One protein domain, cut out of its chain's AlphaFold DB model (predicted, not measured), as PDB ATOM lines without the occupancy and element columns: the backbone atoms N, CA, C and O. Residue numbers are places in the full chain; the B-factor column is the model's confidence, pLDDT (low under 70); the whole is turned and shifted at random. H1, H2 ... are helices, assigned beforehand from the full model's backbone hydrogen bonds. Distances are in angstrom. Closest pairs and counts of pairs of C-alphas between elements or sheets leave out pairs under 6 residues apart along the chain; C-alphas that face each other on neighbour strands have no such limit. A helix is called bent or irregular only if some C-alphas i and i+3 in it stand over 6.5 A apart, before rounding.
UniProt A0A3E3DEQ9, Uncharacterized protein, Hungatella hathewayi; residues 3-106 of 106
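This is residues 3 to 106 of the 106 residues of an uncharacterized protein of Hungatella hathewayi (UniProt A0A3E3DEQ9). Three long helices run side by side, bent H1 between H2 and H5, while the shorter H3 packs on H2 and H4 on H5 along one half. The printed part has 104 residues with five named helices, H1 to H5 in order, all helix. It is compact, radius of gyration of the C-alphas 14.0 A, spanning 44 by 23 by 22 A.

Find C-alpha 3 at (77.110, 93.407, 59.006); H1, residues 3 to 27, one helix by its hydrogen bonds, is bent, C-alphas 13 and 16 being 6.9 A apart, into H1a, 3 to 13, and H1b, 16 to 27. Next come H2, 31 to 54, 34.9 A; H3, 61 to 69; H4, 71 to 81; and H5, 87 to 105, 27.1 A, ending at (90.623, 122.422, 78.318).

H1a, H1b, H2 and H5 form a bundle, helices side by side. See the closest C-alphas: Pro 16 and Asn 41, 5.7 A, in the hairpin H1b and H2; Leu 21 and Asp 99, 5.3 A, where H1b touches H5; Gly 67 and Tyr 74, 4.7 A, in the hairpin H3 and H4. H2 and H5 are apart. In H1a, H1b, H2, H3, H4 and H5 every O i to N i+4 pair is within hydrogen-bond range.

The farthest C-alphas, Gly 56 and Ile 105, are 45.2 A apart. The printed part has no cut, no link is long, and pLDDT is under 70 in 33 residues, among them 54 to 64.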
ATOM      1  N   GLU A   3      76.408  92.146  59.295       56.59
ATOM      2  CA  GLU A   3      77.110  93.407  59.006       56.59
ATOM      3  C   GLU A   3      76.219  94.647  59.154       56.59
ATOM      4  O   GLU A   3      76.644  95.648  59.720       56.59
ATOM      5  N   HIS A   4      74.953  94.581  58.731       60.31
ATOM      6  CA  HIS A   4      74.022  95.709  58.881       60.31
ATOM      7  C   HIS A   4      73.721  96.060  60.343       60.31
ATOM      8  O   HIS A   4      73.430  97.217  60.648       60.31
ATOM      9  N   HIS A   5      73.805  95.077  61.238       62.69
ATOM     10  CA  HIS A   5      73.542  95.266  62.659       62.69
ATOM     11  C   HIS A   5      74.767  95.862  63.372       62.69
ATOM     12  O   HIS A   5      74.632  96.798  64.164       62.69
ATOM     13  N   ASP A   6      75.966  95.385  63.020       65.44
ATOM     14  CA  ASP A   6      77.236  95.906  63.532       65.44
ATOM     15  C   ASP A   6      77.465  97.367  63.085       65.44
ATOM     16  O   ASP A   6      77.899  98.194  63.890       65.44
ATOM     17  N   THR A   7      77.102  97.723  61.846       69.31
ATOM     18  CA  THR A   7      77.201  99.106  61.336       69.31
ATOM     19  C   THR A   7      76.251 100.064  62.059       69.31
ATOM     20  O   THR A   7      76.646 101.181  62.387       69.31
ATOM     21  N   SER A   8      75.019  99.639  62.360       69.50
ATOM     22  CA  SER A   8      74.035 100.480  63.064       69.50
ATOM     23  C   SER A   8      74.480 100.799  64.497       69.50
ATOM     24  O   SER A   8      74.394 101.942  64.947       69.50
ATOM     25  N   LEU A   9      75.081  99.819  65.187       71.44
ATOM     26  CA  LEU A   9      75.661 100.011  66.521       71.44
ATOM     27  C   LEU A   9      76.867 100.949  66.516       71.44
ATOM     28  O   LEU A   9      76.979 101.802  67.396       71.44
ATOM     29  N   TRP A  10      77.756 100.813  65.527       72.56
ATOM     30  CA  TRP A  10      78.885 101.729  65.352       72.56
ATOM     31  C   TRP A  10      78.424 103.156  65.083       72.56
ATOM     32  O   TRP A  10      78.954 104.084  65.688       72.56
ATOM     33  N   LEU A  11      77.415 103.334  64.227       75.00
ATOM     34  CA  LEU A  11      76.844 104.649  63.949       75.00
ATOM     35  C   LEU A  11      76.264 105.271  65.222       75.00
ATOM     36  O   LEU A  11      76.567 106.416  65.537       75.00
ATOM     37  N   LEU A  12      75.501 104.498  65.992       74.94
ATOM     38  CA  LEU A  12      74.888 104.950  67.238       74.94
ATOM     39  C   LEU A  12      75.918 105.278  68.332       74.94
ATOM     40  O   LEU A  12      75.691 106.184  69.128       74.94
ATOM     41  N   ALA A  13      77.047 104.568  68.374       73.06
ATOM     42  CA  ALA A  13      78.104 104.808  69.351       73.06
ATOM     43  C   ALA A  13      79.031 105.975  68.961       73.06
ATOM     44  O   ALA A  13      79.381 106.794  69.808       73.06
ATOM     45  N   ALA A  14      79.442 106.047  67.693       77.38
ATOM     46  CA  ALA A  14      80.514 106.934  67.252       77.38
ATOM     47  C   ALA A  14      80.020 108.263  66.672       77.38
ATOM     48  O   ALA A  14      80.646 109.292  66.903       77.38
ATOM     49  N   VAL A  15      78.909 108.273  65.929       77.88
ATOM     50  CA  VAL A  15      78.445 109.478  65.217       77.88
ATOM     51  C   VAL A  15      77.969 110.588  66.156       77.88
ATOM     52  O   VAL A  15      78.388 111.724  65.940       77.88
ATOM     53  N   PRO A  16      77.153 110.332  67.199       76.19
ATOM     54  CA  PRO A  16      76.700 111.404  68.078       76.19
ATOM     55  C   PRO A  16      77.868 112.044  68.822       76.19
ATOM     56  O   PRO A  16      77.978 113.267  68.812       76.19
ATOM     57  N   LEU A  17      78.761 111.223  69.394       75.44
ATOM     58  CA  LEU A  17      79.932 111.689  70.142       75.44
ATOM     59  C   LEU A  17      80.986 112.344  69.244       75.44
ATOM     60  O   LEU A  17      81.521 113.392  69.584       75.44
ATOM     61  N   GLY A  18      81.250 111.780  68.063       76.44
ATOM     62  CA  GLY A  18      82.151 112.389  67.085       76.44
ATOM     63  C   GLY A  18      81.637 113.742  66.592       76.44
ATOM     64  O   GLY A  18      82.405 114.698  66.502       76.44
ATOM     65  N   ALA A  19      80.329 113.858  66.342       78.12
ATOM     66  CA  ALA A  19      79.707 115.133  65.999       78.12
ATOM     67  C   ALA A  19      79.788 116.136  67.158       78.12
ATOM     68  O   ALA A  19      80.015 117.317  66.907       78.12
ATOM     69  N   THR A  20      79.652 115.686  68.412       77.81
ATOM     70  CA  THR A  20      79.808 116.572  69.579       77.81
ATOM     71  C   THR A  20      81.214 117.107  69.690       77.81
ATOM     72  O   THR A  20      81.385 118.309  69.824       77.81
ATOM     73  N   LEU A  21      82.205 116.233  69.538       77.56
ATOM     74  CA  LEU A  21      83.612 116.578  69.678       77.56
ATOM     75  C   LEU A  21      84.029 117.629  68.636       77.56
ATOM     76  O   LEU A  21      84.681 118.617  68.969       77.56
ATOM     77  N   VAL A  22      83.577 117.480  67.384       79.69
ATOM     78  CA  VAL A  22      83.795 118.486  66.328       79.69
ATOM     79  C   VAL A  22      83.052 119.788  66.632       79.69
ATOM     80  O   VAL A  22      83.618 120.869  66.476       79.69
ATOM     81  N   LEU A  23      81.795 119.713  67.074       78.50
ATOM     82  CA  LEU A  23      81.002 120.904  67.380       78.50
ATOM     83  C   LEU A  23      81.546 121.671  68.592       78.50
ATOM     84  O   LEU A  23      81.607 122.895  68.533       78.50
ATOM     85  N   HIS A  24      81.992 120.989  69.648       78.00
ATOM     86  CA  HIS A  24      82.658 121.604  70.794       78.00
ATOM     87  C   HIS A  24      84.002 122.221  70.399       78.00
ATOM     88  O   HIS A  24      84.308 123.322  70.847       78.00
ATOM     89  N   ALA A  25      84.770 121.583  69.511       76.94
ATOM     90  CA  ALA A  25      86.027 122.148  69.026       76.94
ATOM     91  C   ALA A  25      85.838 123.433  68.193       76.94
ATOM     92  O   ALA A  25      86.685 124.320  68.243       76.94
ATOM     93  N   VAL A  26      84.745 123.546  67.424       79.75
ATOM     94  CA  VAL A  26      84.487 124.710  66.551       79.75
ATOM     95  C   VAL A  26      83.714 125.823  67.260       79.75
ATOM     96  O   VAL A  26      84.037 126.996  67.091       79.75
ATOM     97  N   PHE A  27      82.677 125.473  68.020       78.12
ATOM     98  CA  PHE A  27      81.748 126.438  68.618       78.12
ATOM     99  C   PHE A  27      81.959 126.635  70.122       78.12
ATOM    100  O   PHE A  27      81.399 127.575  70.681       78.12
ATOM    101  N   GLY A  28      82.759 125.790  70.776       71.25
ATOM    102  CA  GLY A  28      82.921 125.784  72.228       71.25
ATOM    103  C   GLY A  28      81.741 125.125  72.960       71.25
ATOM    104  O   GLY A  28      80.846 124.553  72.328       71.25
ATOM    105  N   PRO A  29      81.711 125.193  74.303       72.75
ATOM    106  CA  PRO A  29      80.720 124.519  75.147       72.75
ATOM    107  C   PRO A  29      79.369 125.258  75.171       72.75
ATOM    108  O   PRO A  29      78.889 125.712  76.209       72.75
ATOM    109  N   VAL A  30      78.739 125.412  74.008       79.31
ATOM    110  CA  VAL A  30      77.481 126.152  73.855       79.31
ATOM    111  C   VAL A  30      76.291 125.201  74.041       79.31
ATOM    112  O   VAL A  30      76.300 124.105  73.477       79.31
ATOM    113  N   PRO A  31      75.206 125.603  74.735       76.50
ATOM    114  CA  PRO A  31      74.012 124.765  74.927       76.50
ATOM    115  C   PRO A  31      73.401 124.204  73.631       76.50
ATOM    116  O   PRO A  31      72.797 123.133  73.626       76.50
ATOM    117  N   LEU A  32      73.581 124.915  72.515       74.94
ATOM    118  CA  LEU A  32      73.152 124.492  71.181       74.94
ATOM    119  C   LEU A  32      73.864 123.220  70.697       74.94
ATOM    120  O   LEU A  32      73.232 122.395  70.038       74.94
ATOM    121  N   VAL A  33      75.140 123.033  71.055       75.62
ATOM    122  CA  VAL A  33      75.914 121.835  70.699       75.62
ATOM    123  C   VAL A  33      75.330 120.611  71.396       75.62
ATOM    124  O   VAL A  33      75.028 119.625  70.725       75.62
ATOM    125  N   TRP A  34      75.058 120.721  72.700       72.81
ATOM    126  CA  TRP A  34      74.406 119.681  73.503       72.81
ATOM    127  C   TRP A  34      73.024 119.303  72.966       72.81
ATOM    128  O   TRP A  34      72.675 118.124  72.881       72.81
ATOM    129  N   LEU A  35      72.232 120.302  72.565       77.44
ATOM    130  CA  LEU A  35      70.903 120.076  72.004       77.44
ATOM    131  C   LEU A  35      70.986 119.363  70.647       77.44
ATOM    132  O   LEU A  35      70.243 118.411  70.411       77.44
ATOM    133  N   ALA A  36      71.936 119.751  69.791       77.38
ATOM    134  CA  ALA A  36      72.200 119.060  68.534       77.38
ATOM    135  C   ALA A  36      72.624 117.599  68.765       77.38
ATOM    136  O   ALA A  36      72.142 116.709  68.065       77.38
ATOM    137  N   THR A  37      73.450 117.325  69.782       75.00
ATOM    138  CA  THR A  37      73.851 115.951  70.133       75.00
ATOM    139  C   THR A  37      72.678 115.113  70.598       75.00
ATOM    140  O   THR A  37      72.532 113.970  70.170       75.00
ATOM    141  N   ALA A  38      71.834 115.673  71.468       76.56
ATOM    142  CA  ALA A  38      70.660 114.989  71.989       76.56
ATOM    143  C   ALA A  38      69.696 114.618  70.855       76.56
ATOM    144  O   ALA A  38      69.205 113.489  70.805       76.56
ATOM    145  N   VAL A  39      69.487 115.529  69.898       81.94
ATOM    146  CA  VAL A  39      68.679 115.273  68.698       81.94
ATOM    147  C   VAL A  39      69.318 114.191  67.822       81.94
ATOM    148  O   VAL A  39      68.615 113.285  67.377       81.94
ATOM    149  N   LEU A  40      70.637 114.226  67.610       79.06
ATOM    150  CA  LEU A  40      71.337 113.207  66.821       79.06
ATOM    151  C   LEU A  40      71.229 111.815  67.463       79.06
ATOM    152  O   LEU A  40      70.904 110.843  66.780       79.06
ATOM    153  N   ASN A  41      71.444 111.734  68.781       81.38
ATOM    154  CA  ASN A  41      71.262 110.515  69.569       81.38
ATOM    155  C   ASN A  41      69.837 109.984  69.434       81.38
ATOM    156  O   ASN A  41      69.647 108.795  69.189       81.38
ATOM    157  N   LEU A  42      68.836 110.862  69.544       80.19
ATOM    158  CA  LEU A  42      67.430 110.497  69.408       80.19
ATOM    159  C   LEU A  42      67.133 109.905  68.024       80.19
ATOM    160  O   LEU A  42      66.504 108.853  67.929       80.19
ATOM    161  N   ILE A  43      67.591 110.558  66.951       81.25
ATOM    162  CA  ILE A  43      67.361 110.107  65.572       81.25
ATOM    163  C   ILE A  43      68.001 108.736  65.345       81.25
ATOM    164  O   ILE A  43      67.338 107.830  64.839       81.25
ATOM    165  N   LEU A  44      69.261 108.563  65.751       79.06
ATOM    166  CA  LEU A  44      69.975 107.296  65.596       79.06
ATOM    167  C   LEU A  44      69.325 106.181  66.418       79.06
ATOM    168  O   LEU A  44      69.134 105.081  65.905       79.06
ATOM    169  N   LEU A  45      68.882 106.476  67.640       78.88
ATOM    170  CA  LEU A  45      68.141 105.533  68.475       78.88
ATOM    171  C   LEU A  45      66.795 105.137  67.844       78.88
ATOM    172  O   LEU A  45      66.396 103.974  67.907       78.88
ATOM    173  N   ILE A  46      66.087 106.072  67.202       79.56
ATOM    174  CA  ILE A  46      64.837 105.797  66.468       79.56
ATOM    175  C   ILE A  46      65.091 104.934  65.222       79.56
ATOM    176  O   ILE A  46      64.298 104.046  64.908       79.56
ATOM    177  N   LEU A  47      66.179 105.174  64.494       77.62
ATOM    178  CA  LEU A  47      66.538 104.368  63.327       77.62
ATOM    179  C   LEU A  47      66.914 102.942  63.733       77.62
ATOM    180  O   LEU A  47      66.345 101.977  63.220       77.62
ATOM    181  N   ASP A  48      67.802 102.818  64.714       75.81
ATOM    182  CA  ASP A  48      68.300 101.545  65.218       75.81
ATOM    183  C   ASP A  48      67.182 100.704  65.866       75.81
ATOM    184  O   ASP A  48      67.092  99.490  65.672       75.81
ATOM    185  N   SER A  49      66.243 101.356  66.555       71.44
ATOM    186  CA  SER A  49      65.048 100.697  67.082       71.44
ATOM    187  C   SER A  49      64.082 100.187  66.022       71.44
ATOM    188  O   SER A  49      63.556  99.078  66.149       71.44
ATOM    189  N   ARG A  50      63.815 100.980  64.980       74.50
ATOM    190  CA  ARG A  50      62.976 100.551  63.852       74.50
ATOM    191  C   ARG A  50      63.605  99.365  63.133       74.50
ATOM    192  O   ARG A  50      62.890  98.430  62.784       74.50
ATOM    193  N   GLN A  51      64.927  99.373  62.982       71.94
ATOM    194  CA  GLN A  51      65.671  98.262  62.404       71.94
ATOM    195  C   GLN A  51      65.557  96.999  63.274       71.94
ATOM    196  O   GLN A  51      65.148  95.955  62.772       71.94
ATOM    197  N   ALA A  52      65.764  97.106  64.591       66.88
ATOM    198  CA  ALA A  52      65.595  95.983  65.519       66.88
ATOM    199  C   ALA A  52      64.158  95.424  65.550       66.88
ATOM    200  O   ALA A  52      63.960  94.214  65.669       66.88
ATOM    201  N   LYS A  53      63.142  96.291  65.416       70.69
ATOM    202  CA  LYS A  53      61.732  95.884  65.314       70.69
ATOM    203  C   LYS A  53      61.460  95.100  64.025       70.69
ATOM    204  O   LYS A  53      60.753  94.097  64.075       70.69
ATOM    205  N   ASN A  54      62.014  95.542  62.897       69.00
ATOM    206  CA  ASN A  54      61.855  94.870  61.606       69.00
ATOM    207  C   ASN A  54      62.566  93.508  61.558       69.00
ATOM    208  O   ASN A  54      62.105  92.607  60.866       69.00
ATOM    209  N   GLU A  55      63.637  93.332  62.330       67.38
ATOM    210  CA  GLU A  55      64.371  92.064  62.453       67.38
ATOM    211  C   GLU A  55      63.677  91.040  63.380       67.38
ATOM    212  O   GLU A  55      64.225  89.973  63.645       67.38
ATOM    213  N   GLY A  56      62.479  91.340  63.904       63.28
ATOM    214  CA  GLY A  56      61.742  90.449  64.812       63.28
ATOM    215  C   GLY A  56      62.410  90.275  66.183       63.28
ATOM    216  O   GLY A  56      61.982  89.456  66.998       63.28
ATOM    217  N   ASN A  57      63.452  91.060  66.464       61.25
ATOM    218  CA  ASN A  57      64.283  90.909  67.641       61.25
ATOM    219  C   ASN A  57      63.649  91.665  68.814       61.25
ATOM    220  O   ASN A  57      63.970  92.825  69.054       61.25
ATOM    221  N   GLY A  58      62.699  91.012  69.502       56.69
ATOM    222  CA  GLY A  58      62.026  91.422  70.748       56.69
ATOM    223  C   GLY A  58      62.313  92.852  71.220       56.69
ATOM    224  O   GLY A  58      63.050  93.065  72.193       56.69
ATOM    225  N   TYR A  59      61.751  93.824  70.500       62.00
ATOM    226  CA  TYR A  59      61.975  95.238  70.746       62.00
ATOM    227  C   TYR A  59      61.122  95.682  71.936       62.00
ATOM    228  O   TYR A  59      59.897  95.753  71.854       62.00
ATOM    229  N   SER A  60      61.770  95.952  73.070       68.00
ATOM    230  CA  SER A  60      61.092  96.429  74.275       68.00
ATOM    231  C   SER A  60      61.134  97.952  74.314       68.00
ATOM    232  O   SER A  60      62.211  98.538  74.255       68.00
ATOM    233  N   PHE A  61      59.986  98.610  74.473       69.12
ATOM    234  CA  PHE A  61      59.913 100.063  74.673       69.12
ATOM    235  C   PHE A  61      60.828 100.546  75.818       69.12
ATOM    236  O   PHE A  61      61.443 101.604  75.730       69.12
ATOM    237  N   TRP A  62      61.022  99.714  76.845       65.81
ATOM    238  CA  TRP A  62      61.958  99.964  77.944       65.81
ATOM    239  C   TRP A  62      63.428 100.030  77.510       65.81
ATOM    240  O   TRP A  62      64.198 100.794  78.085       65.81
ATOM    241  N   LEU A  63      63.827  99.267  76.487       68.56
ATOM    242  CA  LEU A  63      65.170  99.358  75.903       68.56
ATOM    243  C   LEU A  63      65.363 100.722  75.234       68.56
ATOM    244  O   LEU A  63      66.357 101.388  75.497       68.56
ATOM    245  N   PHE A  64      64.393 101.177  74.447       69.81
ATOM    246  CA  PHE A  64      64.431 102.505  73.831       69.81
ATOM    247  C   PHE A  64      64.518 103.624  74.861       69.81
ATOM    248  O   PHE A  64      65.391 104.480  74.779       69.81
ATOM    249  N   LEU A  65      63.662 103.569  75.883       71.75
ATOM    250  CA  LEU A  65      63.663 104.564  76.949       71.75
ATOM    251  C   LEU A  65      65.004 104.582  77.699       71.75
ATOM    252  O   LEU A  65      65.508 105.647  78.044       71.75
ATOM    253  N   SER A  66      65.630 103.413  77.879       67.88
ATOM    254  CA  SER A  66      66.962 103.330  78.480       67.88
ATOM    255  C   SER A  66      68.062 103.928  77.602       67.88
ATOM    256  O   SER A  66      68.980 104.521  78.150       67.88
ATOM    257  N   GLY A  67      67.964 103.848  76.271       66.12
ATOM    258  CA  GLY A  67      68.924 104.488  75.361       66.12
ATOM    259  C   GLY A  67      68.817 106.004  75.338       66.12
ATOM    260  O   GLY A  67      69.825 106.676  75.175       66.12
ATOM    261  N   LEU A  68      67.626 106.541  75.593       67.69
ATOM    262  CA  LEU A  68      67.412 107.980  75.699       67.69
ATOM    263  C   LEU A  68      68.072 108.583  76.948       67.69
ATOM    264  O   LEU A  68      68.629 109.672  76.888       67.69
ATOM    265  N   ILE A  69      67.979 107.881  78.081       66.31
ATOM    266  CA  ILE A  69      68.445 108.383  79.384       66.31
ATOM    267  C   ILE A  69      69.893 107.950  79.653       66.31
ATOM    268  O   ILE A  69      70.688 108.719  80.180       66.31
ATOM    269  N   ILE A  70      70.239 106.709  79.303       72.06
ATOM    270  CA  ILE A  70      71.523 106.072  79.609       72.06
ATOM    271  C   ILE A  70      72.005 105.296  78.374       72.06
ATOM    272  O   ILE A  70      71.971 104.064  78.317       72.06
ATOM    273  N   MET A  71      72.510 106.035  77.384       71.81
ATOM    274  CA  MET A  71      73.118 105.492  76.160       71.81
ATOM    275  C   MET A  71      74.084 104.304  76.404       71.81
ATOM    276  O   MET A  71      73.941 103.280  75.727       71.81
ATOM    277  N   PRO A  72      75.014 104.342  77.387       69.12
ATOM    278  CA  PRO A  72      75.907 103.207  77.641       69.12
ATOM    279  C   PRO A  72      75.176 101.964  78.170       69.12
ATOM    280  O   PRO A  72      75.564 100.844  77.847       69.12
ATOM    281  N   PHE A  73      74.078 102.116  78.916       71.31
ATOM    282  CA  PHE A  73      73.271 100.975  79.360       71.31
ATOM    283  C   PHE A  73      72.538 100.314  78.187       71.31
ATOM    284  O   PHE A  73      72.437  99.085  78.125       71.31
ATOM    285  N   TYR A  74      72.073 101.117  77.228       73.38
ATOM    286  CA  TYR A  74      71.481 100.609  75.994       73.38
ATOM    287  C   TYR A  74      72.484  99.808  75.170       73.38
ATOM    288  O   TYR A  74      72.210  98.652  74.836       73.38
ATOM    289  N   LEU A  75      73.669 100.381  74.922       71.06
ATOM    290  CA  LEU A  75      74.768  99.703  74.232       71.06
ATOM    291  C   LEU A  75      75.175  98.420  74.963       71.06
ATOM    292  O   LEU A  75      75.330  97.383  74.322       71.06
ATOM    293  N   TYR A  76      75.265  98.440  76.296       71.81
ATOM    294  CA  TYR A  76      75.554  97.253  77.104       71.81
ATOM    295  C   TYR A  76      74.505  96.149  76.917       71.81
ATOM    296  O   TYR A  76      74.851  95.017  76.579       71.81
ATOM    297  N   ARG A  77      73.206  96.458  77.055       70.31
ATOM    298  CA  ARG A  77      72.137  95.463  76.854       70.31
ATOM    299  C   ARG A  77      72.098  94.917  75.427       70.31
ATOM    300  O   ARG A  77      71.849  93.724  75.250       70.31
ATOM    301  N   ARG A  78      72.320  95.768  74.419       68.62
ATOM    302  CA  ARG A  78      72.453  95.355  73.011       68.62
ATOM    303  C   ARG A  78      73.622  94.394  72.851       68.62
ATOM    304  O   ARG A  78      73.451  93.321  72.294       68.62
ATOM    305  N   THR A  79      74.771  94.728  73.429       68.50
ATOM    306  CA  THR A  79      75.991  93.915  73.373       68.50
ATOM    307  C   THR A  79      75.782  92.529  73.983       68.50
ATOM    308  O   THR A  79      76.180  91.528  73.391       68.50
ATOM    309  N   VAL A  80      75.109  92.453  75.135       68.12
ATOM    310  CA  VAL A  80      74.776  91.180  75.799       68.12
ATOM    311  C   VAL A  80      73.840  90.324  74.934       68.12
ATOM    312  O   VAL A  80      73.971  89.104  74.926       68.12
ATOM    313  N   LYS A  81      72.928  90.941  74.169       65.00
ATOM    314  CA  LYS A  81      72.035  90.226  73.241       65.00
ATOM    315  C   LYS A  81      72.699  89.835  71.913       65.00
ATOM    316  O   LYS A  81      72.321  88.817  71.346       65.00
ATOM    317  N   THR A  82      73.668  90.609  71.423       59.41
ATOM    318  CA  THR A  82      74.255  90.468  70.075       59.41
ATOM    319  C   THR A  82      75.677  89.876  70.101       59.41
ATOM    320  O   THR A  82      76.538  90.264  69.319       59.41
ATOM    321  N   SER A  83      75.938  88.876  70.949       59.53
ATOM    322  CA  SER A  83      77.198  88.088  70.990       59.53
ATOM    323  C   SER A  83      78.384  88.664  71.786       59.53
ATOM    324  O   SER A  83      79.517  88.242  71.571       59.53
ATOM    325  N   GLY A  84      78.173  89.596  72.722       60.09
ATOM    326  CA  GLY A  84      79.207  89.974  73.702       60.09
ATOM    327  C   GLY A  84      80.367  90.817  73.154       60.09
ATOM    328  O   GLY A  84      81.425  90.899  73.774       60.09
ATOM    329  N   LYS A  85      80.204  91.466  71.998       67.00
ATOM    330  CA  LYS A  85      81.218  92.368  71.429       67.00
ATOM    331  C   LYS A  85      81.212  93.736  72.130       67.00
ATOM    332  O   LYS A  85      80.584  94.677  71.660       67.00
ATOM    333  N   TYR A  86      81.945  93.881  73.233       71.19
ATOM    334  CA  TYR A  86      82.033  95.132  74.022       71.19
ATOM    335  C   TYR A  86      82.738  96.311  73.326       71.19
ATOM    336  O   TYR A  86      82.852  97.391  73.905       71.19
ATOM    337  N   GLN A  87      83.185  96.132  72.083       74.25
ATOM    338  CA  GLN A  87      83.931  97.131  71.316       74.25
ATOM    339  C   GLN A  87      83.144  98.439  71.123       74.25
ATOM    340  O   GLN A  87      83.728  99.511  71.242       74.25
ATOM    341  N   TYR A  88      81.821  98.373  70.923       74.44
ATOM    342  CA  TYR A  88      80.972  99.565  70.754       74.44
ATOM    343  C   TYR A  88      80.843 100.382  72.042       74.44
ATOM    344  O   TYR A  88      80.897 101.608  72.018       74.44
ATOM    345  N   LEU A  89      80.697  99.693  73.178       73.38
ATOM    346  CA  LEU A  89      80.646 100.328  74.492       73.38
ATOM    347  C   LEU A  89      81.991 100.992  74.811       73.38
ATOM    348  O   LEU A  89      82.021 102.139  75.246       73.38
ATOM    349  N   ALA A  90      83.096 100.283  74.560       77.50
ATOM    350  CA  ALA A  90      84.440 100.806  74.770       77.50
ATOM    351  C   ALA A  90      84.704 102.042  73.898       77.50
ATOM    352  O   ALA A  90      85.179 103.051  74.409       77.50
ATOM    353  N   ALA A  91      84.331 102.002  72.614       79.44
ATOM    354  CA  ALA A  91      84.456 103.144  71.712       79.44
ATOM    355  C   ALA A  91      83.636 104.353  72.186       79.44
ATOM    356  O   ALA A  91      84.152 105.469  72.197       79.44
ATOM    357  N   TRP A  92      82.395 104.132  72.635       81.31
ATOM    358  CA  TRP A  92      81.555 105.193  73.192       81.31
ATOM    359  C   TRP A  92      82.191 105.820  74.441       81.31
ATOM    360  O   TRP A  92      82.275 107.037  74.538       81.31
ATOM    361  N   ILE A  93      82.699 105.003  75.372       80.62
ATOM    362  CA  ILE A  93      83.358 105.494  76.594       80.62
ATOM    363  C   ILE A  93      84.614 106.301  76.253       80.62
ATOM    364  O   ILE A  93      84.808 107.374  76.813       80.62
ATOM    365  N   ILE A  94      85.452 105.815  75.332       83.06
ATOM    366  CA  ILE A  94      86.674 106.519  74.914       83.06
ATOM    367  C   ILE A  94      86.322 107.875  74.294       83.06
ATOM    368  O   ILE A  94      86.887 108.889  74.691       83.06
ATOM    369  N   LEU A  95      85.361 107.909  73.366       80.56
ATOM    370  CA  LEU A  95      84.915 109.149  72.730       80.56
ATOM    371  C   LEU A  95      84.301 110.125  73.739       80.56
ATOM    372  O   LEU A  95      84.573 111.319  73.667       80.56
ATOM    373  N   TYR A  96      83.527 109.618  74.699       79.62
ATOM    374  CA  TYR A  96      82.947 110.431  75.762       79.62
ATOM    375  C   TYR A  96      84.029 111.034  76.659       79.62
ATOM    376  O   TYR A  96      83.989 112.226  76.936       79.62
ATOM    377  N   LEU A  97      85.032 110.248  77.066       81.94
ATOM    378  CA  LEU A  97      86.170 110.747  77.842       81.94
ATOM    379  C   LEU A  97      86.984 111.788  77.066       81.94
ATOM    380  O   LEU A  97      87.421 112.770  77.660       81.94
ATOM    381  N   CYS A  98      87.170 111.604  75.756       81.06
ATOM    382  CA  CYS A  98      87.826 112.595  74.905       81.06
ATOM    383  C   CYS A  98      87.033 113.905  74.823       81.06
ATOM    384  O   CYS A  98      87.630 114.968  74.966       81.06
ATOM    385  N   ASP A  99      85.714 113.840  74.624       75.44
ATOM    386  CA  ASP A  99      84.847 115.027  74.602       75.44
ATOM    387  C   ASP A  99      84.876 115.761  75.956       75.44
ATOM    388  O   ASP A  99      85.026 116.979  76.004       75.44
ATOM    389  N   LEU A 100      84.866 115.013  77.066       78.06
ATOM    390  CA  LEU A 100      84.978 115.555  78.425       78.06
ATOM    391  C   LEU A 100      86.333 116.227  78.678       78.06
ATOM    392  O   LEU A 100      86.383 117.311  79.252       78.06
ATOM    393  N   ALA A 101      87.430 115.606  78.239       81.00
ATOM    394  CA  ALA A 101      88.765 116.186  78.346       81.00
ATOM    395  C   ALA A 101      88.887 117.473  77.517       81.00
ATOM    396  O   ALA A 101      89.495 118.438  77.971       81.00
ATOM    397  N   LEU A 102      88.274 117.508  76.331       75.69
ATOM    398  CA  LEU A 102      88.244 118.693  75.477       75.69
ATOM    399  C   LEU A 102      87.460 119.832  76.143       75.69
ATOM    400  O   LEU A 102      87.950 120.954  76.193       75.69
ATOM    401  N   LEU A 103      86.311 119.521  76.745       71.19
ATOM    402  CA  LEU A 103      85.505 120.436  77.562       71.19
ATOM    403  C   LEU A 103      86.229 120.977  78.802       71.19
ATOM    404  O   LEU A 103      85.891 122.058  79.262       71.19
ATOM    405  N   GLN A 104      87.175 120.231  79.378       70.44
ATOM    406  CA  GLN A 104      87.964 120.702  80.523       70.44
ATOM    407  C   GLN A 104      89.121 121.627  80.126       70.44
ATOM    408  O   GLN A 104      89.654 122.330  80.982       70.44
ATOM    409  N   ILE A 105      89.541 121.587  78.859       68.88
ATOM    410  CA  ILE A 105      90.623 122.422  78.318       68.88
ATOM    411  C   ILE A 105      90.076 123.742  77.744       68.88
ATOM    412  O   ILE A 105      90.799 124.740  77.748       68.88
ATOM    413  N   LEU A 106      88.836 123.732  77.242       57.34
ATOM    414  CA  LEU A 106      88.115 124.868  76.643       57.34
ATOM    415  C   LEU A 106      87.420 125.743  77.695       57.34
ATOM    416  O   LEU A 106      87.455 126.980  77.514       57.34
TER     417      LEU A 106